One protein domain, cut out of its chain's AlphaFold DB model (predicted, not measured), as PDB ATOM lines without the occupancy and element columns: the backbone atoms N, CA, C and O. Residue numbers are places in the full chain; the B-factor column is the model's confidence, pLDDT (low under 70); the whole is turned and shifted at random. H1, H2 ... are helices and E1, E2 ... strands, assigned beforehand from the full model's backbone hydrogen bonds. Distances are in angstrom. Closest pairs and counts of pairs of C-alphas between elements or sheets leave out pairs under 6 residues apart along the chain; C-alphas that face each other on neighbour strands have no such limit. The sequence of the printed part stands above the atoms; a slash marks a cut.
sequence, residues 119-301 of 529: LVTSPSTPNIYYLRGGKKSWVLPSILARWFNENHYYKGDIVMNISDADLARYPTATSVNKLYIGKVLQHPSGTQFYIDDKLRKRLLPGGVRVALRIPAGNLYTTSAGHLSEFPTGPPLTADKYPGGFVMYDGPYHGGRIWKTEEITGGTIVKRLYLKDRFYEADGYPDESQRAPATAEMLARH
ATOM      1  N   LEU A 119      35.707 -34.658 -37.526       95.25
ATOM      2  CA  LEU A 119      35.841 -35.761 -36.577       95.25
ATOM      3  C   LEU A 119      37.302 -36.153 -36.460       95.25
ATOM      4  O   LEU A 119      37.959 -36.382 -37.473       95.25
ATOM      5  N   VAL A 120      37.794 -36.242 -35.230       95.19
ATOM      6  CA  VAL A 120      39.193 -36.563 -34.957       95.19
ATOM      7  C   VAL A 120      39.326 -37.688 -33.946       95.19
ATOM      8  O   VAL A 120      38.497 -37.843 -33.052       95.19
ATOM      9  N   THR A 121      40.406 -38.440 -34.069       95.56
ATOM     10  CA  THR A 121      40.889 -39.424 -33.101       95.56
ATOM     11  C   THR A 121      42.405 -39.285 -32.969       95.56
ATOM     12  O   THR A 121      43.021 -38.539 -33.737       95.56
ATOM     13  N   SER A 122      43.015 -39.978 -32.012       93.19
ATOM     14  CA  SER A 122      44.472 -40.032 -31.891       93.19
ATOM     15  C   SER A 122      44.965 -41.446 -31.572       93.19
ATOM     16  O   SER A 122      44.186 -42.275 -31.097       93.19
ATOM     17  N   PRO A 123      46.257 -41.756 -31.789       89.31
ATOM     18  CA  PRO A 123      46.781 -43.098 -31.547       89.31
ATOM     19  C   PRO A 123      46.636 -43.567 -30.094       89.31
ATOM     20  O   PRO A 123      46.388 -44.748 -29.865       89.31
ATOM     21  N   SER A 124      46.771 -42.662 -29.113       89.81
ATOM     22  CA  SER A 124      46.646 -43.025 -27.694       89.81
ATOM     23  C   SER A 124      45.205 -43.025 -27.177       89.81
ATOM     24  O   SER A 124      44.928 -43.641 -26.147       89.81
ATOM     25  N   THR A 125      44.271 -42.361 -27.874       87.19
ATOM     26  CA  THR A 125      42.865 -42.284 -27.461       87.19
ATOM     27  C   THR A 125      41.949 -42.770 -28.584       87.19
ATOM     28  O   THR A 125      41.684 -42.025 -29.521       87.19
ATOM     29  N   PRO A 126      41.378 -43.988 -28.494       88.06
ATOM     30  CA  PRO A 126      40.479 -44.501 -29.535       88.06
ATOM     31  C   PRO A 126      39.122 -43.775 -29.563       88.06
ATOM     32  O   PRO A 126      38.260 -44.079 -30.386       88.06
ATOM     33  N   ASN A 127      38.908 -42.835 -28.640       94.94
ATOM     34  CA  ASN A 127      37.727 -41.996 -28.596       94.94
ATOM     35  C   ASN A 127      37.718 -41.024 -29.774       94.94
ATOM     36  O   ASN A 127      38.695 -40.331 -30.039       94.94
ATOM     37  N   ILE A 128      36.564 -40.924 -30.423       97.00
ATOM     38  CA  ILE A 128      36.356 -39.977 -31.511       97.00
ATOM     39  C   ILE A 128      35.722 -38.708 -30.944       97.00
ATOM     40  O   ILE A 128      34.779 -38.753 -30.145       97.00
ATOM     41  N   TYR A 129      36.249 -37.570 -31.378       97.88
ATOM     42  CA  TYR A 129      35.815 -36.250 -30.963       97.88
ATOM     43  C   TYR A 129      35.302 -35.443 -32.150       97.88
ATOM     44  O   TYR A 129      35.868 -35.472 -33.238       97.88
ATOM     45  N   TYR A 130      34.249 -34.675 -31.909       97.19
ATOM     46  CA  TYR A 130      33.715 -33.675 -32.817       97.19
ATOM     47  C   TYR A 130      34.308 -32.305 -32.481       97.19
ATOM     48  O   TYR A 130      34.215 -31.855 -31.334       97.19
ATOM     49  N   LEU A 131      34.921 -31.644 -33.464       96.56
ATOM     50  CA  LEU A 131      35.534 -30.331 -33.278       96.56
ATOM     51  C   LEU A 131      34.517 -29.214 -33.504       96.56
ATOM     52  O   LEU A 131      33.908 -29.129 -34.572       96.56
ATOM     53  N   ARG A 132      34.338 -28.345 -32.504       94.94
ATOM     54  CA  ARG A 132      33.513 -27.141 -32.634       94.94
ATOM     55  C   ARG A 132      33.927 -26.019 -31.686       94.94
ATOM     56  O   ARG A 132      34.181 -26.260 -30.510       94.94
ATOM     57  N   GLY A 133      33.927 -24.781 -32.159       92.44
ATOM     58  CA  GLY A 133      34.271 -23.586 -31.402       92.44
ATOM     59  C   GLY A 133      35.714 -23.612 -30.901       92.44
ATOM     60  O   GLY A 133      35.972 -23.157 -29.786       92.44
ATOM     61  N   GLY A 134      36.620 -24.255 -31.647       93.31
ATOM     62  CA  GLY A 134      37.981 -24.555 -31.190       93.31
ATOM     63  C   GLY A 134      38.067 -25.512 -29.991       93.31
ATOM     64  O   GLY A 134      39.099 -25.565 -29.328       93.31
ATOM     65  N   LYS A 135      37.003 -26.259 -29.688       96.25
ATOM     66  CA  LYS A 135      36.947 -27.270 -28.623       96.25
ATOM     67  C   LYS A 135      36.688 -28.652 -29.212       96.25
ATOM     68  O   LYS A 135      36.216 -28.770 -30.342       96.25
ATOM     69  N   LYS A 136      36.960 -29.692 -28.425       97.44
ATOM     70  CA  LYS A 136      36.629 -31.081 -28.763       97.44
ATOM     71  C   LYS A 136      35.503 -31.595 -27.870       97.44
ATOM     72  O   LYS A 136      35.556 -31.429 -26.651       97.44
ATOM     73  N   SER A 137      34.512 -32.241 -28.469       97.62
ATOM     74  CA  SER A 137      33.401 -32.891 -27.769       97.62
ATOM     75  C   SER A 137      33.427 -34.377 -28.069       97.62
ATOM     76  O   SER A 137      33.455 -34.768 -29.233       97.62
ATOM     77  N   TRP A 138      33.422 -35.213 -27.034       96.81
ATOM     78  CA  TRP A 138      33.367 -36.660 -27.220       96.81
ATOM     79  C   TRP A 138      32.060 -37.076 -27.901       96.81
ATOM     80  O   TRP A 138      31.005 -36.480 -27.667       96.81
ATOM     81  N   VAL A 139      32.137 -38.098 -28.752       97.12
ATOM     82  CA  VAL A 139      30.978 -38.712 -29.395       97.12
ATOM     83  C   VAL A 139      30.872 -40.153 -28.922       97.12
ATOM     84  O   VAL A 139      31.839 -40.911 -28.991       97.12
ATOM     85  N   LEU A 140      29.685 -40.542 -28.464       96.19
ATOM     86  CA  LEU A 140      29.418 -41.893 -27.988       96.19
ATOM     87  C   LEU A 140      29.767 -42.929 -29.081       96.19
ATOM     88  O   LEU A 140      29.193 -42.861 -30.174       96.19
ATOM     89  N   PRO A 141      30.638 -43.922 -28.807       95.81
ATOM     90  CA  PRO A 141      31.077 -44.890 -29.811       95.81
ATOM     91  C   PRO A 141      29.934 -45.648 -30.487       95.81
ATOM     92  O   PRO A 141      30.003 -45.919 -31.680       95.81
ATOM     93  N   SER A 142      28.851 -45.944 -29.761       95.75
ATOM     94  CA  SER A 142      27.684 -46.635 -30.323       95.75
ATOM     95  C   SER A 142      26.927 -45.802 -31.365       95.75
ATOM     96  O   SER A 142      26.335 -46.384 -32.273       95.75
ATOM     97  N   ILE A 143      26.974 -44.464 -31.286       96.38
ATOM     98  CA  ILE A 143      26.415 -43.578 -32.320       96.38
ATOM     99  C   ILE A 143      27.230 -43.706 -33.602       96.38
ATOM    100  O   ILE A 143      26.658 -43.952 -34.661       96.38
ATOM    101  N   LEU A 144      28.555 -43.592 -33.499       95.19
ATOM    102  CA  LEU A 144      29.450 -43.655 -34.656       95.19
ATOM    103  C   LEU A 144      29.478 -45.041 -35.292       95.19
ATOM    104  O   LEU A 144      29.378 -45.149 -36.507       95.19
ATOM    105  N   ALA A 145      29.544 -46.097 -34.479       94.06
ATOM    106  CA  ALA A 145      29.504 -47.471 -34.965       94.06
ATOM    107  C   ALA A 145      28.237 -47.718 -35.791       94.06
ATOM    108  O   ALA A 145      28.307 -48.228 -36.904       94.06
ATOM    109  N   ARG A 146      27.077 -47.293 -35.282       95.19
ATOM    110  CA  ARG A 146      25.810 -47.441 -36.000       95.19
ATOM    111  C   ARG A 146      25.776 -46.612 -37.283       95.19
ATOM    112  O   ARG A 146      25.393 -47.121 -38.327       95.19
ATOM    113  N   TRP A 147      26.219 -45.361 -37.208       94.44
ATOM    114  CA  TRP A 147      26.289 -44.464 -38.358       94.44
ATOM    115  C   TRP A 147      27.167 -45.017 -39.484       94.44
ATOM    116  O   TRP A 147      26.704 -45.126 -40.614       94.44
ATOM    117  N   PHE A 148      28.387 -45.461 -39.188       93.00
ATOM    118  CA  PHE A 148      29.293 -46.008 -40.204       93.00
ATOM    119  C   PHE A 148      28.856 -47.374 -40.747       93.00
ATOM    120  O   PHE A 148      29.140 -47.695 -41.906       93.00
ATOM    121  N   ASN A 149      28.152 -48.172 -39.942       93.94
ATOM    122  CA  ASN A 149      27.647 -49.471 -40.378       93.94
ATOM    123  C   ASN A 149      26.457 -49.342 -41.336       93.94
ATOM    124  O   ASN A 149      26.387 -50.096 -42.302       93.94
ATOM    125  N   GLU A 150      25.555 -48.390 -41.095       92.38
ATOM    126  CA  GLU A 150      24.299 -48.264 -41.849       92.38
ATOM    127  C   GLU A 150      24.373 -47.299 -43.037       92.38
ATOM    128  O   GLU A 150      23.536 -47.362 -43.930       92.38
ATOM    129  N   ASN A 151      25.360 -46.407 -43.075       86.69
ATOM    130  CA  ASN A 151      25.512 -45.477 -44.190       86.69
ATOM    131  C   ASN A 151      25.988 -46.152 -45.472       86.69
ATOM    132  O   ASN A 151      26.841 -47.042 -45.445       86.69
ATOM    133  N   HIS A 152      25.553 -45.624 -46.609       84.38
ATOM    134  CA  HIS A 152      25.987 -46.070 -47.926       84.38
ATOM    135  C   HIS A 152      27.217 -45.300 -48.413       84.38
ATOM    136  O   HIS A 152      28.093 -45.885 -49.047       84.38
ATOM    137  N   TYR A 153      27.301 -44.000 -48.109       80.94
ATOM    138  CA  TYR A 153      28.295 -43.100 -48.701       80.94
ATOM    139  C   TYR A 153      29.495 -42.823 -47.797       80.94
ATOM    140  O   TYR A 153      30.566 -42.496 -48.305       80.94
ATOM    141  N   TYR A 154      29.329 -42.930 -46.477       82.06
ATOM    142  CA  TYR A 154      30.366 -42.537 -45.517       82.06
ATOM    143  C   TYR A 154      30.690 -43.654 -44.547       82.06
ATOM    144  O   TYR A 154      29.789 -44.241 -43.942       82.06
ATOM    145  N   LYS A 155      31.985 -43.911 -44.374       85.56
ATOM    146  CA  LYS A 155      32.515 -44.935 -43.479       85.56
ATOM    147  C   LYS A 155      33.441 -44.283 -42.450       85.56
ATOM    148  O   LYS A 155      33.442 -43.068 -42.273       85.56
ATOM    149  N   GLY A 156      34.188 -45.100 -41.707       83.00
ATOM    150  CA  GLY A 156      35.104 -44.611 -40.667       83.00
ATOM    151  C   GLY A 156      36.273 -43.779 -41.205       83.00
ATOM    152  O   GLY A 156      36.962 -43.120 -40.433       83.00
ATOM    153  N   ASP A 157      36.472 -43.773 -42.518       81.25
ATOM    154  CA  ASP A 157      37.478 -42.996 -43.227       81.25
ATOM    155  C   ASP A 157      37.247 -41.481 -43.159       81.25
ATOM    156  O   ASP A 157      38.171 -40.717 -43.396       81.25
ATOM    157  N   ILE A 158      36.066 -41.005 -42.758       86.38
ATOM    158  CA  ILE A 158      35.848 -39.569 -42.509       86.38
ATOM    159  C   ILE A 158      36.484 -39.072 -41.196       86.38
ATOM    160  O   ILE A 158      36.504 -37.868 -40.933       86.38
ATOM    161  N   VAL A 159      36.957 -39.984 -40.340       91.12
ATOM    162  CA  VAL A 159      37.584 -39.653 -39.057       91.12
ATOM    163  C   VAL A 159      39.073 -39.419 -39.273       91.12
ATOM    164  O   VAL A 159      39.809 -40.314 -39.680       91.12
ATOM    165  N   MET A 160      39.538 -38.216 -38.951       90.44
ATOM    166  CA  MET A 160      40.949 -37.871 -39.064       90.44
ATOM    167  C   MET A 160      41.743 -38.402 -37.876       90.44
ATOM    168  O   MET A 160      41.393 -38.156 -36.722       90.44
ATOM    169  N   ASN A 161      42.859 -39.068 -38.149       89.50
ATOM    170  CA  ASN A 161      43.816 -39.432 -37.114       89.50
ATOM    171  C   ASN A 161      44.855 -38.311 -36.965       89.50
ATOM    172  O   ASN A 161      45.599 -38.026 -37.904       89.50
ATOM    173  N   ILE A 162      44.888 -37.656 -35.804       90.00
ATOM    174  CA  ILE A 162      45.836 -36.580 -35.494       90.00
ATOM    175  C   ILE A 162      46.764 -36.982 -34.352       90.00
ATOM    176  O   ILE A 162      46.473 -37.890 -33.576       90.00
ATOM    177  N   SER A 163      47.891 -36.281 -34.223       87.88
ATOM    178  CA  SER A 163      48.803 -36.518 -33.104       87.88
ATOM    179  C   SER A 163      48.122 -36.240 -31.758       87.88
ATOM    180  O   SER A 163      47.266 -35.358 -31.649       87.88
ATOM    181  N   ASP A 164      48.542 -36.948 -30.708       87.56
ATOM    182  CA  ASP A 164      48.056 -36.698 -29.345       87.56
ATOM    183  C   ASP A 164      48.314 -35.247 -28.912       87.56
ATOM    184  O   ASP A 164      47.458 -34.616 -28.290       87.56
ATOM    185  N   ALA A 165      49.462 -34.691 -29.312       87.50
ATOM    186  CA  ALA A 165      49.825 -33.302 -29.062       87.50
ATOM    187  C   ALA A 165      48.859 -32.320 -29.741       87.50
ATOM    188  O   ALA A 165      48.466 -31.330 -29.124       87.50
ATOM    189  N   ASP A 166      48.434 -32.581 -30.981       88.38
ATOM    190  CA  ASP A 166      47.437 -31.748 -31.659       88.38
ATOM    191  C   ASP A 166      46.056 -31.885 -31.014       88.38
ATOM    192  O   ASP A 166      45.388 -30.877 -30.780       88.38
ATOM    193  N   LEU A 167      45.636 -33.107 -30.671       92.94
ATOM    194  CA  LEU A 167      44.356 -33.342 -30.004       92.94
ATOM    195  C   LEU A 167      44.305 -32.665 -28.625       92.94
ATOM    196  O   LEU A 167      43.261 -32.137 -28.232       92.94
ATOM    197  N   ALA A 168      45.414 -32.654 -27.882       91.94
ATOM    198  CA  ALA A 168      45.526 -32.017 -26.570       91.94
ATOM    199  C   ALA A 168      45.338 -30.491 -26.614       91.94
ATOM    200  O   ALA A 168      44.928 -29.906 -25.613       91.94
ATOM    201  N   ARG A 169      45.565 -29.846 -27.769       91.69
ATOM    202  CA  ARG A 169      45.392 -28.389 -27.927       91.69
ATOM    203  C   ARG A 169      43.938 -27.943 -27.907       91.69
ATOM    204  O   ARG A 169      43.677 -26.790 -27.579       91.69
ATOM    205  N   TYR A 170      43.004 -28.822 -28.263       94.50
ATOM    206  CA  TYR A 170      41.579 -28.524 -28.191       94.50
ATOM    207  C   TYR A 170      41.106 -28.713 -26.750       94.50
ATOM    208  O   TYR A 170      41.136 -29.848 -26.252       94.50
ATOM    209  N   PRO A 171      40.621 -27.655 -26.073       95.69
ATOM    210  CA  PRO A 171      39.997 -27.813 -24.773       95.69
ATOM    211  C   PRO A 171      38.804 -28.762 -24.881       95.69
ATOM    212  O   PRO A 171      38.020 -28.694 -25.833       95.69
ATOM    213  N   THR A 172      38.659 -29.644 -23.900       96.00
ATOM    214  CA  THR A 172      37.505 -30.538 -23.820       96.00
ATOM    215  C   THR A 172      36.261 -29.722 -23.471       96.00
ATOM    216  O   THR A 172      36.228 -29.014 -22.465       96.00
ATOM    217  N   ALA A 173      35.241 -29.795 -24.321       94.88
ATOM    218  CA  ALA A 173      33.901 -29.307 -24.029       94.88
ATOM    219  C   ALA A 173      33.045 -30.435 -23.438       94.88
ATOM    220  O   ALA A 173      33.464 -31.591 -23.387       94.88
ATOM    221  N   THR A 174      31.810 -30.110 -23.047       94.31
ATOM    222  CA  THR A 174      30.798 -31.153 -22.873       94.31
ATOM    223  C   THR A 174      30.643 -31.935 -24.179       94.31
ATOM    224  O   THR A 174      30.885 -31.437 -25.285       94.31
ATOM    225  N   SER A 175      30.225 -33.181 -24.061       92.38
ATOM    226  CA  SER A 175      29.965 -34.108 -25.160       92.38
ATOM    227  C   SER A 175      28.748 -33.702 -26.001       92.38
ATOM    228  O   SER A 175      28.447 -34.332 -27.010       92.38
ATOM    229  N   VAL A 176      28.049 -32.633 -25.617       94.38
ATOM    230  CA  VAL A 176      26.870 -32.094 -26.294       94.38
ATOM    231  C   VAL A 176      27.253 -31.536 -27.668       94.38
ATOM    232  O   VAL A 176      27.810 -30.446 -27.787       94.38
ATOM    233  N   ASN A 177      26.940 -32.283 -28.728       96.06
ATOM    234  CA  ASN A 177      27.272 -31.904 -30.101       96.06
ATOM    235  C   ASN A 177      26.222 -32.372 -31.125       96.06
ATOM    236  O   ASN A 177      25.325 -33.151 -30.805       96.06
ATOM    237  N   LYS A 178      26.329 -31.888 -32.373       95.44
ATOM    238  CA  LYS A 178      25.290 -32.066 -33.403       95.44
ATOM    239  C   LYS A 178      25.009 -33.525 -33.781       95.44
ATOM    240  O   LYS A 178      23.901 -33.806 -34.220       95.44
ATOM    241  N   LEU A 179      25.955 -34.448 -33.580       96.44
ATOM    242  CA  LEU A 179      25.755 -35.866 -33.905       96.44
ATOM    243  C   LEU A 179      24.734 -36.554 -32.989       96.44
ATOM    244  O   LEU A 179      24.226 -37.626 -33.320       96.44
ATOM    245  N   TYR A 180      24.397 -35.923 -31.863       97.81
ATOM    246  CA  TYR A 180      23.332 -36.386 -30.982       97.81
ATOM    247  C   TYR A 180      21.939 -35.962 -31.442       97.81
ATOM    248  O   TYR A 180      20.967 -36.544 -30.974       97.81
ATOM    249  N   ILE A 181      21.807 -34.987 -32.347       97.88
ATOM    250  CA  ILE A 181      20.492 -34.521 -32.800       97.88
ATOM    251  C   ILE A 181      19.712 -35.703 -33.380       97.88
ATOM    252  O   ILE A 181      20.229 -36.485 -34.181       97.88
ATOM    253  N   GLY A 182      18.459 -35.837 -32.957       97.31
ATOM    254  CA  GLY A 182      17.553 -36.891 -33.393       97.31
ATOM    255  C   GLY A 182      17.766 -38.244 -32.716       97.31
ATOM    256  O   GLY A 182      17.007 -39.171 -33.005       97.31
ATOM    257  N   LYS A 183      18.774 -38.401 -31.854       98.00
ATOM    258  CA  LYS A 183      19.122 -39.684 -31.227       98.00
ATOM    259  C   LYS A 183      18.298 -39.919 -29.962       98.00
ATOM    260  O   LYS A 183      17.959 -38.966 -29.254       98.00
ATOM    261  N   VAL A 184      18.008 -41.184 -29.640       98.38
ATOM    262  CA  VAL A 184      17.408 -41.559 -28.351       98.38
ATOM    263  C   VAL A 184      18.478 -42.125 -27.427       98.38
ATOM    264  O   VAL A 184      18.996 -43.216 -27.645       98.38
ATOM    265  N   LEU A 185      18.783 -41.405 -26.355       98.56
ATOM    266  CA  LEU A 185      19.694 -41.850 -25.309       98.56
ATOM    267  C   LEU A 185      18.922 -42.567 -24.197       98.56
ATOM    268  O   LEU A 185      17.902 -42.070 -23.713       98.56
ATOM    269  N   GLN A 186      19.414 -43.727 -23.767       98.50
ATOM    270  CA  GLN A 186      18.836 -44.513 -22.682       98.50
ATOM    271  C   GLN A 186      19.683 -44.395 -21.418       98.50
ATOM    272  O   GLN A 186      20.862 -44.746 -21.407       98.50
ATOM    273  N   HIS A 187      19.050 -43.925 -20.347       98.44
ATOM    274  CA  HIS A 187      19.616 -43.903 -19.004       98.44
ATOM    275  C   HIS A 187      19.774 -45.335 -18.455       98.44
ATOM    276  O   HIS A 187      18.963 -46.193 -18.812       98.44
ATOM    277  N   PRO A 188      20.713 -45.611 -17.526       98.31
ATOM    278  CA  PRO A 188      20.859 -46.941 -16.920       98.31
ATOM    279  C   PRO A 188      19.597 -47.488 -16.229       98.31
ATOM    280  O   PRO A 188      19.439 -48.695 -16.109       98.31
ATOM    281  N   SER A 189      18.663 -46.620 -15.823       97.81
ATOM    282  CA  SER A 189      17.342 -47.013 -15.289       97.81
ATOM    283  C   SER A 189      16.342 -47.481 -16.358       97.81
ATOM    284  O   SER A 189      15.202 -47.794 -16.034       97.81
ATOM    285  N   GLY A 190      16.710 -47.439 -17.640       97.75
ATOM    286  CA  GLY A 190      15.833 -47.734 -18.773       97.75
ATOM    287  C   GLY A 190      15.049 -46.530 -19.310       97.75
ATOM    288  O   GLY A 190      14.494 -46.625 -20.408       97.75
ATOM    289  N   THR A 191      15.034 -45.395 -18.599       98.44
ATOM    290  CA  THR A 191      14.378 -44.152 -19.042       98.44
ATOM    291  C   THR A 191      14.997 -43.638 -20.344       98.44
ATOM    292  O   THR A 191      16.218 -43.576 -20.474       98.44
ATOM    293  N   GLN A 192      14.157 -43.253 -21.307       98.62
ATOM    294  CA  GLN A 192      14.583 -42.831 -22.644       98.62
ATOM    295  C   GLN A 192      14.443 -41.319 -22.812       98.62
ATOM    296  O   GLN A 192      13.453 -40.719 -22.387       98.62
ATOM    297  N   PHE A 193      15.428 -40.714 -23.469       98.75
ATOM    298  CA  PHE A 193      15.464 -39.292 -23.775       98.75
ATOM    299  C   PHE A 193      15.779 -39.084 -25.249       98.75
ATOM    300  O   PHE A 193      16.768 -39.604 -25.752       98.75
ATOM    301  N   TYR A 194      14.967 -38.295 -25.935       98.56
ATOM    302  CA  TYR A 194      15.259 -37.839 -27.286       98.56
ATOM    303  C   TYR A 194      16.076 -36.546 -27.231       98.56
ATOM    304  O   TYR A 194      15.730 -35.647 -26.460       98.56
ATOM    305  N   ILE A 195      17.127 -36.438 -28.040       98.56
ATOM    306  CA  ILE A 195      17.925 -35.214 -28.155       98.56
ATOM    307  C   ILE A 195      17.434 -34.403 -29.355       98.56
ATOM    308  O   ILE A 195      17.530 -34.849 -30.498       98.56
ATOM    309  N   ASP A 196      16.897 -33.210 -29.106       97.94
ATOM    310  CA  ASP A 196      16.405 -32.344 -30.180       97.94
ATOM    311  C   ASP A 196      17.511 -31.524 -30.864       97.94
ATOM    312  O   ASP A 196      18.690 -31.594 -30.521       97.94
ATOM    313  N   ASP A 197      17.136 -30.740 -31.869       96.75
ATOM    314  CA  ASP A 197      18.034 -29.875 -32.641       96.75
ATOM    315  C   ASP A 197      18.541 -28.637 -31.883       96.75
ATOM    316  O   ASP A 197      19.434 -27.938 -32.366       96.75
ATOM    317  N   LYS A 198      18.027 -28.388 -30.674       96.88
ATOM    318  CA  LYS A 198      18.608 -27.460 -29.691       96.88
ATOM    319  C   LYS A 198      19.498 -28.181 -28.678       96.88
ATOM    320  O   LYS A 198      19.941 -27.561 -27.715       96.88
ATOM    321  N   LEU A 199      19.778 -29.466 -28.912       97.69
ATOM    322  CA  LEU A 199      20.580 -30.344 -28.066       97.69
ATOM    323  C   LEU A 199      20.007 -30.511 -26.654       97.69
ATOM    324  O   LEU A 199      20.740 -30.798 -25.708       97.69
ATOM    325  N   ARG A 200      18.689 -30.356 -26.502       97.69
ATOM    326  CA  ARG A 200      17.994 -30.609 -25.240       97.69
ATOM    327  C   ARG A 200      17.628 -32.082 -25.152       97.69
ATOM    328  O   ARG A 200      17.079 -32.637 -26.106       97.69
ATOM    329  N   LYS A 201      17.843 -32.703 -23.992       98.31
ATOM    330  CA  LYS A 201      17.261 -34.012 -23.686       98.31
ATOM    331  C   LYS A 201      15.792 -33.840 -23.315       98.31
ATOM    332  O   LYS A 201      15.449 -33.057 -22.429       98.31
ATOM    333  N   ARG A 202      14.916 -34.570 -23.988       98.44
ATOM    334  CA  ARG A 202      13.466 -34.533 -23.779       98.44
ATOM    335  C   ARG A 202      12.998 -35.917 -23.388       98.44
ATOM    336  O   ARG A 202      13.307 -36.878 -24.089       98.44
ATOM    337  N   LEU A 203      12.275 -36.028 -22.275       98.56
ATOM    338  CA  LEU A 203      11.731 -37.312 -21.832       98.56
ATOM    339  C   LEU A 203      10.893 -37.929 -22.960       98.56
ATOM    340  O   LEU A 203      10.006 -37.262 -23.499       98.56
ATOM    341  N   LEU A 204      11.180 -39.186 -23.300       98.50
ATOM    342  CA  LEU A 204      10.499 -39.944 -24.344       98.50
ATOM    343  C   LEU A 204       9.772 -41.147 -23.721       98.50
ATOM    344  O   LEU A 204      10.376 -42.204 -23.526       98.50
ATOM    345  N   PRO A 205       8.472 -41.016 -23.402       97.81
ATOM    346  CA  PRO A 205       7.658 -42.149 -22.977       97.81
ATOM    347  C   PRO A 205       7.541 -43.213 -24.078       97.81
ATOM    348  O   PRO A 205       7.467 -42.885 -25.264       97.81
ATOM    349  N   GLY A 206       7.431 -44.488 -23.689       96.12
ATOM    350  CA  GLY A 206       7.313 -45.607 -24.638       96.12
ATOM    351  C   GLY A 206       6.135 -45.464 -25.610       96.12
ATOM    352  O   GLY A 206       6.307 -45.654 -26.812       96.12
ATOM    353  N   GLY A 207       4.967 -45.026 -25.124       97.44
ATOM    354  CA  GLY A 207       3.799 -44.770 -25.977       97.44
ATOM    355  C   GLY A 207       4.034 -43.665 -27.016       97.44
ATOM    356  O   GLY A 207       3.617 -43.801 -28.164       97.44
ATOM    357  N   VAL A 208       4.778 -42.612 -26.657       98.12
ATOM    358  CA  VAL A 208       5.146 -41.530 -27.588       98.12
ATOM    359  C   VAL A 208       6.140 -42.033 -28.633       98.12
ATOM    360  O   VAL A 208       6.000 -41.716 -29.810       98.12
ATOM    361  N   ARG A 209       7.107 -42.870 -28.237       97.38
ATOM    362  CA  ARG A 209       8.060 -43.490 -29.168       97.38
ATOM    363  C   ARG A 209       7.355 -44.313 -30.245       97.38
ATOM    364  O   ARG A 209       7.676 -44.163 -31.422       97.38
ATOM    365  N   VAL A 210       6.399 -45.151 -29.837       96.62
ATOM    366  CA  VAL A 210       5.592 -45.977 -30.748       96.62
ATOM    367  C   VAL A 210       4.741 -45.094 -31.659       96.62
ATOM    368  O   VAL A 210       4.752 -45.287 -32.872       96.62
ATOM    369  N   ALA A 211       4.061 -44.087 -31.104       96.12
ATOM    370  CA  ALA A 211       3.212 -43.183 -31.878       96.12
ATOM    371  C   ALA A 211       4.000 -42.382 -32.932       96.12
ATOM    372  O   ALA A 211       3.542 -42.239 -34.064       96.12
ATOM    373  N   LEU A 212       5.207 -41.918 -32.591       96.00
ATOM    374  CA  LEU A 212       6.114 -41.243 -33.525       96.00
ATOM    375  C   LEU A 212       6.880 -42.214 -34.437       96.00
ATOM    376  O   LEU A 212       7.608 -41.762 -35.315       96.00
ATOM    377  N   ARG A 213       6.717 -43.530 -34.247       96.56
ATOM    378  CA  ARG A 213       7.382 -44.598 -35.008       96.56
ATOM    379  C   ARG A 213       8.911 -44.498 -34.994       96.56
ATOM    380  O   ARG A 213       9.564 -44.822 -35.982       96.56
ATOM    381  N   ILE A 214       9.490 -44.054 -33.877       96.19
ATOM    382  CA  ILE A 214      10.950 -43.969 -33.729       96.19
ATOM    383  C   ILE A 214      11.536 -45.391 -33.718       96.19
ATOM    384  O   ILE A 214      11.173 -46.169 -32.822       96.19
ATOM    385  N   PRO A 215      12.466 -45.727 -34.633       95.81
ATOM    386  CA  PRO A 215      12.998 -47.080 -34.763       95.81
ATOM    387  C   PRO A 215      13.617 -47.636 -33.477       95.81
ATOM    388  O   PRO A 215      14.149 -46.903 -32.634       95.81
ATOM    389  N   ALA A 216      13.592 -48.966 -33.340       94.25
ATOM    390  CA  ALA A 216      14.278 -49.688 -32.266       94.25
ATOM    391  C   ALA A 216      15.778 -49.341 -32.229       94.25
ATOM    392  O   ALA A 216      16.329 -49.073 -31.160       94.25
ATOM    393  N   GLY A 217      16.384 -49.268 -33.419       95.00
ATOM    394  CA  GLY A 217      17.793 -48.960 -33.624       95.00
ATOM    395  C   GLY A 217      18.223 -47.554 -33.202       95.00
ATOM    396  O   GLY A 217      19.392 -47.355 -32.897       95.00
ATOM    397  N   ASN A 218      17.310 -46.591 -33.054       96.69
ATOM    398  CA  ASN A 218      17.677 -45.238 -32.616       96.69
ATOM    399  C   ASN A 218      18.018 -45.143 -31.112       96.69
ATOM    400  O   ASN A 218      18.134 -44.046 -30.571       96.69
ATOM    401  N   LEU A 219      18.076 -46.275 -30.405       97.25
ATOM    402  CA  LEU A 219      18.307 -46.345 -28.968       97.25
ATOM    403  C   LEU A 219      19.788 -46.581 -28.663       97.25
ATOM    404  O   LEU A 219      20.356 -47.608 -29.039       97.25
ATOM    405  N   TYR A 220      20.385 -45.658 -27.916       97.88
ATOM    406  CA  TYR A 220      21.787 -45.697 -27.517       97.88
ATOM    407  C   TYR A 220      21.893 -45.666 -25.996       97.88
ATOM    408  O   TYR A 220      21.518 -44.686 -25.352       97.88
ATOM    409  N   THR A 221      22.408 -46.740 -25.405       97.94
ATOM    410  CA  THR A 221      22.668 -46.801 -23.964       97.94
ATOM    411  C   THR A 221      23.807 -45.864 -23.585       97.94
ATOM    412  O   THR A 221      24.795 -45.727 -24.308       97.94
ATOM    413  N   THR A 222      23.667 -45.183 -22.451       97.56
ATOM    414  CA  THR A 222      24.686 -44.257 -21.960       97.56
ATOM    415  C   THR A 222      24.654 -44.137 -20.436       97.56
ATOM    416  O   THR A 222      23.768 -44.677 -19.776       97.56
ATOM    417  N   SER A 223      25.638 -43.449 -19.858       97.69
ATOM    418  CA  SER A 223      25.722 -43.229 -18.416       97.69
ATOM    419  C   SER A 223      24.830 -42.068 -17.962       97.69
ATOM    420  O   SER A 223      24.511 -41.153 -18.726       97.69
ATOM    421  N   ALA A 224      24.466 -42.071 -16.676       97.88
ATOM    422  CA  ALA A 224      23.766 -40.950 -16.047       97.88
ATOM    423  C   ALA A 224      24.575 -39.642 -16.146       97.88
ATOM    424  O   ALA A 224      24.015 -38.588 -16.444       97.88
ATOM    425  N   GLY A 225      25.899 -39.735 -15.960       97.44
ATOM    426  CA  GLY A 225      26.823 -38.607 -16.073       97.44
ATOM    427  C   GLY A 225      26.791 -37.970 -17.461       97.44
ATOM    428  O   GLY A 225      26.578 -36.767 -17.567       97.44
ATOM    429  N   HIS A 226      26.868 -38.772 -18.523       97.06
ATOM    430  CA  HIS A 226      26.814 -38.257 -19.890       97.06
ATOM    431  C   HIS A 226      25.470 -37.588 -20.209       97.06
ATOM    432  O   HIS A 226      25.419 -36.494 -20.767       97.06
ATOM    433  N   LEU A 227      24.355 -38.198 -19.789       97.56
ATOM    434  CA  LEU A 227      23.027 -37.594 -19.930       97.56
ATOM    435  C   LEU A 227      22.883 -36.277 -19.159       97.56
ATOM    436  O   LEU A 227      22.080 -35.428 -19.552       97.56
ATOM    437  N   SER A 228      23.594 -36.101 -18.045       97.38
ATOM    438  CA  SER A 228      23.539 -34.871 -17.247       97.38
ATOM    439  C   SER A 228      24.130 -33.658 -17.971       97.38
ATOM    440  O   SER A 228      23.741 -32.535 -17.668       97.38
ATOM    441  N   GLU A 229      24.974 -33.880 -18.983       97.69
ATOM    442  CA  GLU A 229      25.589 -32.812 -19.777       97.69
ATOM    443  C   GLU A 229      24.581 -32.087 -20.683       97.69
ATOM    444  O   GLU A 229      24.797 -30.931 -21.045       97.69
ATOM    445  N   PHE A 230      23.473 -32.745 -21.046       98.00
ATOM    446  CA  PHE A 230      22.455 -32.181 -21.931       98.00
ATOM    447  C   PHE A 230      21.445 -31.331 -21.146       98.00
ATOM    448  O   PHE A 230      20.873 -31.821 -20.159       98.00
ATOM    449  N   PRO A 231      21.132 -30.099 -21.602       97.62
ATOM    450  CA  PRO A 231      20.063 -29.303 -21.010       97.62
ATOM    451  C   PRO A 231      18.725 -30.038 -21.110       97.62
ATOM    452  O   PRO A 231      18.444 -30.721 -22.095       97.62
ATOM    453  N   THR A 232      17.876 -29.904 -20.093       98.06
ATOM    454  CA  THR A 232      16.566 -30.568 -20.082       98.06
ATOM    455  C   THR A 232      15.545 -29.725 -20.840       98.06
ATOM    456  O   THR A 232      15.374 -28.543 -20.555       98.06
ATOM    457  N   GLY A 233      14.871 -30.333 -21.814       97.12
ATOM    458  CA  GLY A 233      13.735 -29.750 -22.522       97.12
ATOM    459  C   GLY A 233      12.401 -30.328 -22.036       97.12
ATOM    460  O   GLY A 233      12.383 -31.318 -21.298       97.12
ATOM    461  N   PRO A 234      11.267 -29.748 -22.465       96.31
ATOM    462  CA  PRO A 234       9.951 -30.275 -22.117       96.31
ATOM    463  C   PRO A 234       9.780 -31.717 -22.630       96.31
ATOM    464  O   PRO A 234      10.338 -32.053 -23.681       96.31
ATOM    465  N   PRO A 235       9.003 -32.577 -21.945       97.69
ATOM    466  CA  PRO A 235       8.704 -33.925 -22.426       97.69
ATOM    467  C   PRO A 235       8.174 -33.941 -23.865       97.69
ATOM    468  O   PRO A 235       7.619 -32.954 -24.364       97.69
ATOM    469  N   LEU A 236       8.383 -35.060 -24.556       97.50
ATOM    470  CA  LEU A 236       7.812 -35.264 -25.882       97.50
ATOM    471  C   LEU A 236       6.346 -35.668 -25.805       97.50
ATOM    472  O   LEU A 236       5.918 -36.398 -24.915       97.50
ATOM    473  N   THR A 237       5.610 -35.222 -26.811       96.12
ATOM    474  CA  THR A 237       4.208 -35.535 -27.055       96.12
ATOM    475  C   THR A 237       4.079 -36.182 -28.435       96.12
ATOM    476  O   THR A 237       4.949 -36.032 -29.293       96.12
ATOM    477  N   ALA A 238       3.015 -36.957 -28.649       95.31
ATOM    478  CA  ALA A 238       2.798 -37.699 -29.897       95.31
ATOM    479  C   ALA A 238       2.115 -36.868 -31.004       95.31
ATOM    480  O   ALA A 238       1.955 -37.334 -32.129       95.31
ATOM    481  N   ASP A 239       1.687 -35.643 -30.697       92.69
ATOM    482  CA  ASP A 239       0.952 -34.765 -31.608       92.69
ATOM    483  C   ASP A 239       1.848 -34.124 -32.677       92.69
ATOM    484  O   ASP A 239       1.348 -33.680 -33.709       92.69
ATOM    485  N   LYS A 240       3.168 -34.084 -32.492       92.50
ATOM    486  CA  LYS A 240       4.078 -33.526 -33.494       92.50
ATOM    487  C   LYS A 240       5.474 -34.121 -33.403       92.50
ATOM    488  O   LYS A 240       5.961 -34.445 -32.324       92.50
ATOM    489  N   TYR A 241       6.143 -34.200 -34.547       96.31
ATOM    490  CA  TYR A 241       7.571 -34.491 -34.582       96.31
ATOM    491  C   TYR A 241       8.358 -33.367 -33.878       96.31
ATOM    492  O   TYR A 241       8.118 -32.191 -34.164       96.31
ATOM    493  N   PRO A 242       9.272 -33.691 -32.947       96.75
ATOM    494  CA  PRO A 242      10.153 -32.698 -32.330       96.75
ATOM    495  C   PRO A 242      11.178 -32.169 -33.333       96.75
ATOM    496  O   PRO A 242      11.329 -32.745 -34.402       96.75
ATOM    497  N   GLY A 243      11.917 -31.110 -33.000       97.38
ATOM    498  CA  GLY A 243      13.056 -30.674 -33.813       97.38
ATOM    499  C   GLY A 243      14.152 -31.746 -33.904       97.38
ATOM    500  O   GLY A 243      14.343 -32.551 -32.988       97.38
ATOM    501  N   GLY A 244      14.850 -31.797 -35.037       96.38
ATOM    502  CA  GLY A 244      15.902 -32.775 -35.327       96.38
ATOM    503  C   GLY A 244      15.404 -34.159 -35.748       96.38
ATOM    504  O   GLY A 244      16.219 -35.069 -35.897       96.38
ATOM    505  N   PHE A 245      14.091 -34.331 -35.910       97.44
ATOM    506  CA  PHE A 245      13.482 -35.613 -36.240       97.44
ATOM    507  C   PHE A 245      13.645 -35.872 -37.728       97.44
ATOM    508  O   PHE A 245      13.433 -34.966 -38.530       97.44
ATOM    509  N   VAL A 246      14.010 -37.098 -38.098       97.00
ATOM    510  CA  VAL A 246      14.159 -37.481 -39.502       97.00
ATOM    511  C   VAL A 246      13.062 -38.460 -39.871       97.00
ATOM    512  O   VAL A 246      12.824 -39.449 -39.177       97.00
ATOM    513  N   MET A 247      12.387 -38.167 -40.972       96.06
ATOM    514  CA  MET A 247      11.262 -38.941 -41.456       96.06
ATOM    515  C   MET A 247      11.319 -39.134 -42.964       96.06
ATOM    516  O   MET A 247      11.986 -38.376 -43.660       96.06
ATOM    517  N   TYR A 248      10.605 -40.131 -43.475       95.69
ATOM    518  CA  TYR A 248      10.448 -40.332 -44.911       95.69
ATOM    519  C   TYR A 248       8.981 -40.493 -45.305       95.69
ATOM    520  O   TYR A 248       8.164 -40.960 -44.509       95.69
ATOM    521  N   ASP A 249       8.653 -40.117 -46.539       94.56
ATOM    522  CA  ASP A 249       7.381 -40.453 -47.178       94.56
ATOM    523  C   ASP A 249       7.604 -41.104 -48.548       94.56
ATOM    524  O   ASP A 249       8.591 -40.824 -49.236       94.56
ATOM    525  N   GLY A 250       6.684 -41.993 -48.924       91.62
ATOM    526  CA  GLY A 250       6.841 -42.875 -50.078       91.62
ATOM    527  C   GLY A 250       7.606 -44.164 -49.742       91.62
ATOM    528  O   GLY A 250       7.616 -44.592 -48.582       91.62
ATOM    529  N   PRO A 251       8.207 -44.821 -50.750       86.75
ATOM    530  CA  PRO A 251       9.007 -46.024 -50.550       86.75
ATOM    531  C   PRO A 251      10.190 -45.786 -49.608       86.75
ATOM    532  O   PRO A 251      10.765 -44.700 -49.581       86.75
ATOM    533  N   TYR A 252      10.584 -46.819 -48.863       83.12
ATOM    534  CA  TYR A 252      11.717 -46.741 -47.934       83.12
ATOM    535  C   TYR A 252      13.028 -46.354 -48.648       83.12
ATOM    536  O   TYR A 252      13.748 -45.462 -48.202       83.12
ATOM    537  N   HIS A 253      13.289 -46.950 -49.815       81.44
ATOM    538  CA  HIS A 253      14.369 -46.545 -50.718       81.44
ATOM    539  C   HIS A 253      13.810 -45.706 -51.872       81.44
ATOM    540  O   HIS A 253      12.858 -46.120 -52.532       81.44
ATOM    541  N   GLY A 254      14.396 -44.535 -52.129       75.75
ATOM    542  CA  GLY A 254      13.949 -43.622 -53.191       75.75
ATOM    543  C   GLY A 254      12.741 -42.745 -52.831       75.75
ATOM    544  O   GLY A 254      12.303 -41.947 -53.659       75.75
ATOM    545  N   GLY A 255      12.210 -42.865 -51.610       88.75
ATOM    546  CA  GLY A 255      11.268 -41.903 -51.043       88.75
ATOM    547  C   GLY A 255      11.927 -40.566 -50.705       88.75
ATOM    548  O   GLY A 255      13.133 -40.367 -50.844       88.75
ATOM    549  N   ARG A 256      11.118 -39.620 -50.234       94.38
ATOM    550  CA  ARG A 256      11.601 -38.299 -49.821       94.38
ATOM    551  C   ARG A 256      12.005 -38.338 -48.358       94.38
ATOM    552  O   ARG A 256      11.182 -38.691 -47.518       94.38
ATOM    553  N   ILE A 257      13.230 -37.922 -48.049       96.31
ATOM    554  CA  ILE A 257      13.722 -37.826 -46.669       96.31
ATOM    555  C   ILE A 257      13.591 -36.387 -46.186       96.31
ATOM    556  O   ILE A 257      14.051 -35.447 -46.832       96.31
ATOM    557  N   TRP A 258      13.010 -36.209 -45.012       97.38
ATOM    558  CA  TRP A 258      12.783 -34.919 -44.391       97.38
ATOM    559  C   TRP A 258      13.429 -34.841 -43.017       97.38
ATOM    560  O   TRP A 258      13.598 -35.849 -42.336       97.38
ATOM    561  N   LYS A 259      13.719 -33.620 -42.582       97.56
ATOM    562  CA  LYS A 259      14.133 -33.289 -41.220       97.56
ATOM    563  C   LYS A 259      13.249 -32.192 -40.664       97.56
ATOM    564  O   LYS A 259      12.962 -31.223 -41.366       97.56
ATOM    565  N   THR A 260      12.834 -32.308 -39.415       97.88
ATOM    566  CA  THR A 260      12.231 -31.189 -38.690       97.88
ATOM    567  C   THR A 260      13.296 -30.316 -38.033       97.88
ATOM    568  O   THR A 260      14.325 -30.807 -37.570       97.88
ATOM    569  N   GLU A 261      13.054 -29.014 -37.960       97.19
ATOM    570  CA  GLU A 261      13.940 -28.052 -37.301       97.19
ATOM    571  C   GLU A 261      13.109 -26.978 -36.593       97.19
ATOM    572  O   GLU A 261      12.182 -26.415 -37.173       97.19
ATOM    573  N   GLU A 262      13.433 -26.683 -35.341       96.31
ATOM    574  CA  GLU A 262      12.884 -25.570 -34.583       96.31
ATOM    575  C   GLU A 262      13.604 -24.271 -34.985       96.31
ATOM    576  O   GLU A 262      14.786 -24.061 -34.697       96.31
ATOM    577  N   ILE A 263      12.889 -23.372 -35.658       93.69
ATOM    578  CA  ILE A 263      13.393 -22.056 -36.070       93.69
ATOM    579  C   ILE A 263      13.174 -21.009 -34.965       93.69
ATOM    580  O   ILE A 263      12.558 -21.277 -33.929       93.69
ATOM    581  N   THR A 264      13.684 -19.793 -35.176       90.06
ATOM    582  CA  THR A 264      13.452 -18.652 -34.275       90.06
ATOM    583  C   THR A 264      11.957 -18.479 -33.989       90.06
ATOM    584  O   THR A 264      11.144 -18.492 -34.910       90.06
ATOM    585  N   GLY A 265      11.599 -18.330 -32.710       89.44
ATOM    586  CA  GLY A 265      10.203 -18.263 -32.261       89.44
ATOM    587  C   GLY A 265       9.585 -19.614 -31.876       89.44
ATOM    588  O   GLY A 265       8.408 -19.659 -31.536       89.44
ATOM    589  N   GLY A 266      10.349 -20.713 -31.910       91.06
ATOM    590  CA  GLY A 266       9.900 -22.030 -31.435       91.06
ATOM    591  C   GLY A 266       9.004 -22.794 -32.420       91.06
ATOM    592  O   GLY A 266       8.504 -23.872 -32.099       91.06
ATOM    593  N   THR A 267       8.787 -22.257 -33.625       94.44
ATOM    594  CA  THR A 267       8.078 -22.960 -34.700       94.44
ATOM    595  C   THR A 267       8.934 -24.105 -35.228       94.44
ATOM    596  O   THR A 267      10.110 -23.910 -35.516       94.44
ATOM    597  N   ILE A 268       8.344 -25.287 -35.404       96.62
ATOM    598  CA  ILE A 268       9.017 -26.428 -36.031       96.62
ATOM    599  C   ILE A 268       8.638 -26.459 -37.512       96.62
ATOM    600  O   ILE A 268       7.457 -26.496 -37.846       96.62
ATOM    601  N   VAL A 269       9.635 -26.426 -38.395       97.31
ATOM    602  CA  VAL A 269       9.473 -26.566 -39.850       97.31
ATOM    603  C   VAL A 269       9.957 -27.939 -40.305       97.31
ATOM    604  O   VAL A 269      10.837 -28.511 -39.672       97.31
ATOM    605  N   LYS A 270       9.449 -28.451 -41.429       97.44
ATOM    606  CA  LYS A 270      10.013 -29.619 -42.133       97.44
ATOM    607  C   LYS A 270      10.873 -29.176 -43.314       97.44
ATOM    608  O   LYS A 270      10.505 -28.254 -44.038       97.44
ATOM    609  N   ARG A 271      11.986 -29.857 -43.557       97.56
ATOM    610  CA  ARG A 271      12.907 -29.590 -44.667       97.56
ATOM    611  C   ARG A 271      13.213 -30.871 -45.415       97.56
ATOM    612  O   ARG A 271      13.498 -31.879 -44.785       97.56
ATOM    613  N   LEU A 272      13.160 -30.821 -46.738       95.94
ATOM    614  CA  LEU A 272      13.466 -31.960 -47.602       95.94
ATOM    615  C   LEU A 272      14.978 -32.049 -47.827       95.94
ATOM    616  O   LEU A 272      15.571 -31.068 -48.272       95.94
ATOM    617  N   TYR A 273      15.585 -33.208 -47.593       94.38
ATOM    618  CA  TYR A 273      16.915 -33.504 -48.117       94.38
ATOM    619  C   TYR A 273      16.828 -33.734 -49.622       94.38
ATOM    620  O   TYR A 273      16.069 -34.581 -50.083       94.38
ATOM    621  N   LEU A 274      17.618 -32.996 -50.403       90.06
ATOM    622  CA  LEU A 274      17.624 -33.171 -51.860       90.06
ATOM    623  C   LEU A 274      18.394 -34.408 -52.323       90.06
ATOM    624  O   LEU A 274      18.250 -34.819 -53.475       90.06
ATOM    625  N   LYS A 275      19.241 -34.964 -51.452       85.75
ATOM    626  CA  LYS A 275      20.050 -36.159 -51.695       85.75
ATOM    627  C   LYS A 275      20.278 -36.901 -50.379       85.75
ATOM    628  O   LYS A 275      20.600 -36.266 -49.375       85.75
ATOM    629  N   ASP A 276      20.229 -38.228 -50.424       84.94
ATOM    630  CA  ASP A 276      20.441 -39.113 -49.265       84.94
ATOM    631  C   ASP A 276      21.797 -38.886 -48.591       84.94
ATOM    632  O   ASP A 276      21.927 -38.915 -47.373       84.94
ATOM    633  N   ARG A 277      22.817 -38.532 -49.371       86.19
ATOM    634  CA  ARG A 277      24.147 -38.220 -48.841       86.19
ATOM    635  C   ARG A 277      24.181 -37.007 -47.912       86.19
ATOM    636  O   ARG A 277      25.092 -36.908 -47.104       86.19
ATOM    637  N   PHE A 278      23.263 -36.048 -48.043       90.38
ATOM    638  CA  PHE A 278      23.214 -34.911 -47.117       90.38
ATOM    639  C   PHE A 278      22.654 -35.345 -45.772       90.38
ATOM    640  O   PHE A 278      23.150 -34.921 -44.734       90.38
ATOM    641  N   TYR A 279      21.666 -36.233 -45.811       91.56
ATOM    642  CA  TYR A 279      21.142 -36.902 -44.637       91.56
ATOM    643  C   TYR A 279      22.232 -37.720 -43.936       91.56
ATOM    644  O   TYR A 279      22.482 -37.515 -42.750       91.56
ATOM    645  N   GLU A 280      22.947 -38.566 -44.676       90.94
ATOM    646  CA  GLU A 280      24.016 -39.369 -44.088       90.94
ATOM    647  C   GLU A 280      25.172 -38.490 -43.580       90.94
ATOM    648  O   GLU A 280      25.716 -38.765 -42.514       90.94
ATOM    649  N   ALA A 281      25.510 -37.388 -44.265       90.44
ATOM    650  CA  ALA A 281      26.586 -36.483 -43.847       90.44
ATOM    651  C   ALA A 281      26.263 -35.761 -42.529       90.44
ATOM    652  O   ALA A 281      27.156 -35.422 -41.752       90.44
ATOM    653  N   ASP A 282      24.979 -35.549 -42.249       92.62
ATOM    654  CA  ASP A 282      24.498 -34.906 -41.029       92.62
ATOM    655  C   ASP A 282      24.613 -35.800 -39.772       92.62
ATOM    656  O   ASP A 282      24.268 -35.350 -38.676       92.62
ATOM    657  N   GLY A 283      25.117 -37.037 -39.876       92.88
ATOM    658  CA  GLY A 283      25.264 -37.927 -38.715       92.88
ATOM    659  C   GLY A 283      24.092 -38.883 -38.499       92.88
ATOM    660  O   GLY A 283      23.873 -39.356 -37.376       92.88
ATOM    661  N   TYR A 284      23.269 -39.109 -39.522       94.06
ATOM    662  CA  TYR A 284      22.070 -39.928 -39.407       94.06
ATOM    663  C   TYR A 284      22.276 -41.317 -40.038       94.06
ATOM    664  O   TYR A 284      22.481 -41.381 -41.246       94.06
ATOM    665  N   PRO A 285      22.231 -42.415 -39.251       91.06
ATOM    666  CA  PRO A 285      22.273 -43.781 -39.788       91.06
ATOM    667  C   PRO A 285      20.989 -44.105 -40.555       91.06
ATOM    668  O   PRO A 285      19.932 -43.642 -40.146       91.06
ATOM    669  N   ASP A 286      21.040 -44.905 -41.619       87.56
ATOM    670  CA  ASP A 286      19.879 -45.147 -42.486       87.56
ATOM    671  C   ASP A 286      18.658 -45.762 -41.764       87.56
ATOM    672  O   ASP A 286      17.709 -45.047 -41.431       87.56
ATOM    673  N   GLU A 287      18.680 -47.065 -41.482       88.06
ATOM    674  CA  GLU A 287      17.544 -47.825 -40.928       88.06
ATOM    675  C   GLU A 287      17.205 -47.456 -39.489       88.06
ATOM    676  O   GLU A 287      16.044 -47.470 -39.069       88.06
ATOM    677  N   SER A 288      18.213 -47.088 -38.714       92.38
ATOM    678  CA  SER A 288      18.041 -46.853 -37.294       92.38
ATOM    679  C   SER A 288      17.536 -45.467 -36.941       92.38
ATOM    680  O   SER A 288      17.186 -45.263 -35.783       92.38
ATOM    681  N   GLN A 289      17.487 -44.510 -37.867       92.94
ATOM    682  CA  GLN A 289      17.102 -43.135 -37.542       92.94
ATOM    683  C   GLN A 289      15.743 -42.729 -38.109       92.94
ATOM    684  O   GLN A 289      14.966 -42.086 -37.398       92.94
ATOM    685  N   ARG A 290      15.481 -43.014 -39.390       93.19
ATOM    686  CA  ARG A 290      14.347 -42.419 -40.110       93.19
ATOM    687  C   ARG A 290      13.041 -43.155 -39.825       93.19
ATOM    688  O   ARG A 290      12.970 -44.375 -39.905       93.19
ATOM    689  N   ALA A 291      11.989 -42.401 -39.520       94.19
ATOM    690  CA  ALA A 291      10.653 -42.951 -39.288       94.19
ATOM    691  C   ALA A 291       9.720 -42.699 -40.489       94.19
ATOM    692  O   ALA A 291       9.786 -41.627 -41.096       94.19
ATOM    693  N   PRO A 292       8.801 -43.620 -40.828       95.38
ATOM    694  CA  PRO A 292       7.780 -43.341 -41.832       95.38
ATOM    695  C   PRO A 292       6.841 -42.241 -41.335       95.38
ATOM    696  O   PRO A 292       6.331 -42.314 -40.211       95.38
ATOM    697  N   ALA A 293       6.562 -41.257 -42.184       95.31
ATOM    698  CA  ALA A 293       5.595 -40.206 -41.907       95.31
ATOM    699  C   ALA A 293       4.361 -40.315 -42.801       95.31
ATOM    700  O   ALA A 293       4.448 -40.590 -43.996       95.31
ATOM    701  N   THR A 294       3.197 -40.065 -42.204       91.50
ATOM    702  CA  THR A 294       1.952 -39.898 -42.959       91.50
ATOM    703  C   THR A 294       1.840 -38.467 -43.478       91.50
ATOM    704  O   THR A 294       2.479 -37.544 -42.951       91.50
ATOM    705  N   ALA A 295       1.002 -38.260 -44.496       92.12
ATOM    706  CA  ALA A 295       0.741 -36.931 -45.038       92.12
ATOM    707  C   ALA A 295       0.195 -35.978 -43.959       92.12
ATOM    708  O   ALA A 295       0.627 -34.830 -43.872       92.12
ATOM    709  N   GLU A 296      -0.675 -36.477 -43.077       93.19
ATOM    710  CA  GLU A 296      -1.273 -35.714 -41.978       93.19
ATOM    711  C   GLU A 296      -0.212 -35.266 -40.971       93.19
ATOM    712  O   GLU A 296      -0.230 -34.122 -40.526       93.19
ATOM    713  N   MET A 297       0.737 -36.141 -40.622       92.69
ATOM    714  CA  MET A 297       1.827 -35.799 -39.706       92.69
ATOM    715  C   MET A 297       2.798 -34.791 -40.323       92.69
ATOM    716  O   MET A 297       3.225 -33.855 -39.646       92.69
ATOM    717  N   LEU A 298       3.118 -34.932 -41.614       93.81
ATOM    718  CA  LEU A 298       3.937 -33.954 -42.333       93.81
ATOM    719  C   LEU A 298       3.227 -32.603 -42.471       93.81
ATOM    720  O   LEU A 298       3.892 -31.570 -42.437       93.81
ATOM    721  N   ALA A 299       1.904 -32.573 -42.636       94.06
ATOM    722  CA  ALA A 299       1.135 -31.335 -42.775       94.06
ATOM    723  C   ALA A 299       1.145 -30.466 -41.502       94.06
ATOM    724  O   ALA A 299       0.957 -29.256 -41.595       94.06
ATOM    725  N   ARG A 300       1.437 -31.048 -40.329       95.00
ATOM    726  CA  ARG A 300       1.559 -30.315 -39.051       95.00
ATOM    727  C   ARG A 300       2.779 -29.397 -38.981       95.00
ATOM    728  O   ARG A 300       2.839 -28.544 -38.101       95.00
ATOM    729  N   HIS A 301       3.740 -29.568 -39.890       96.19
ATOM    730  CA  HIS A 301       4.968 -28.779 -39.930       96.19
ATOM    731  C   HIS A 301       5.000 -27.936 -41.204       96.19
ATOM    732  O   HIS A 301       5.020 -28.511 -42.301       96.19
TER     733      HIS A 301
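Overview. This is residues 119 to 301 of the 529 residues of an uncharacterized protein of Candidatus Andersenbacteria bacterium CG10_big_fil_rev_8_21_14_0_10_54_11 (UniProt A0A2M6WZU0). Three small sheets sit at the corners of a triangle: E3 E2 E1 E4 toward one end of the long axis, E7 E6 E5 E8 and E9 E10 E11 toward the other, with H1 between the first two. H2 and H7 lie at the two far ends. The printed part has 183 residues, under half of them in named elements, of mixed class: E1 E2 E3 H1 E4 H2 E5 E6 E7 H3 E8 H4 E9 E10 E11 H5 H6 H7. The four-stranded sheets are mixed and E9 E10 E11 is antiparallel. The whole is compact, with a radius of gyration of the C-alphas of 16.5 A, and spans 53 by 35 by 31 A.

Along the chain. The first sheet holds E1, residues 119 to 121, from C-alpha 119 at (35.841, -35.761, -36.577), E2, 129 to 132, E3, 135 to 138, and E4, 159 to 161. The second holds E5, 184 to 186, E6, 192 to 195, E7, 201 to 203, and E8, 219 to 221. The third holds E9, 246 to 249, E10, 256 to 262, 19.9 A long, and E11, 268 to 272, 13.6 A. The helices are H1, 141 to 150, 14.2 A, H2, 164 to 168, H3, 206 to 211, H4, 224 to 228, H5, 276 to 281, H6, 286 to 289, and H7, 295 to 299, ending at C-alpha 299 at (1.135, -31.335, -42.775).

Arrangement. E1 E2 E3, E5 E6 E7 and E9 E10 E11 are meanders, each strand the antiparallel neighbour of the one before. In the hairpin E2 and E3, N 130 and O 137 are 2.8 A apart, within hydrogen-bond range. E1 and E4 are parallel, with N 121 and O 160 at 2.8 A; E5 and E8 are parallel, with N 186 and O 220 at 2.8 A. E3, H1, E4 and E7, H3, E8 are split strand-helix-strand units, two strands lying between the joined ones, with right-handed crossovers. H2 only grazes the first sheet; the closest C-alphas of E1 and H2 are Thr 121 and Leu 167, 7.7 A. H1 and H4 only graze the second; H3 is only just not on it, with 4 pairs of C-alphas within 10 A. H5 and H7 only graze the third. H1 touches H6, closest at the C-alphas of Glu 150 and Asp 286, 5.4 A. In H1, H2, H3, H4, H5 and H7 every O i to N i+4 pair is within hydrogen-bond range; H6 is too short for one, and its single O i to N i+3 pair is not within range.

Size, cuts and confidence. The C-alphas farthest apart, of Ala 165 and Glu 296, are 52.8 A apart. The outline is only just elongated. The links H2 to E5 and H4 to E9 are long. The printed part has no cut, and no printed residue is under 70 in pLDDT.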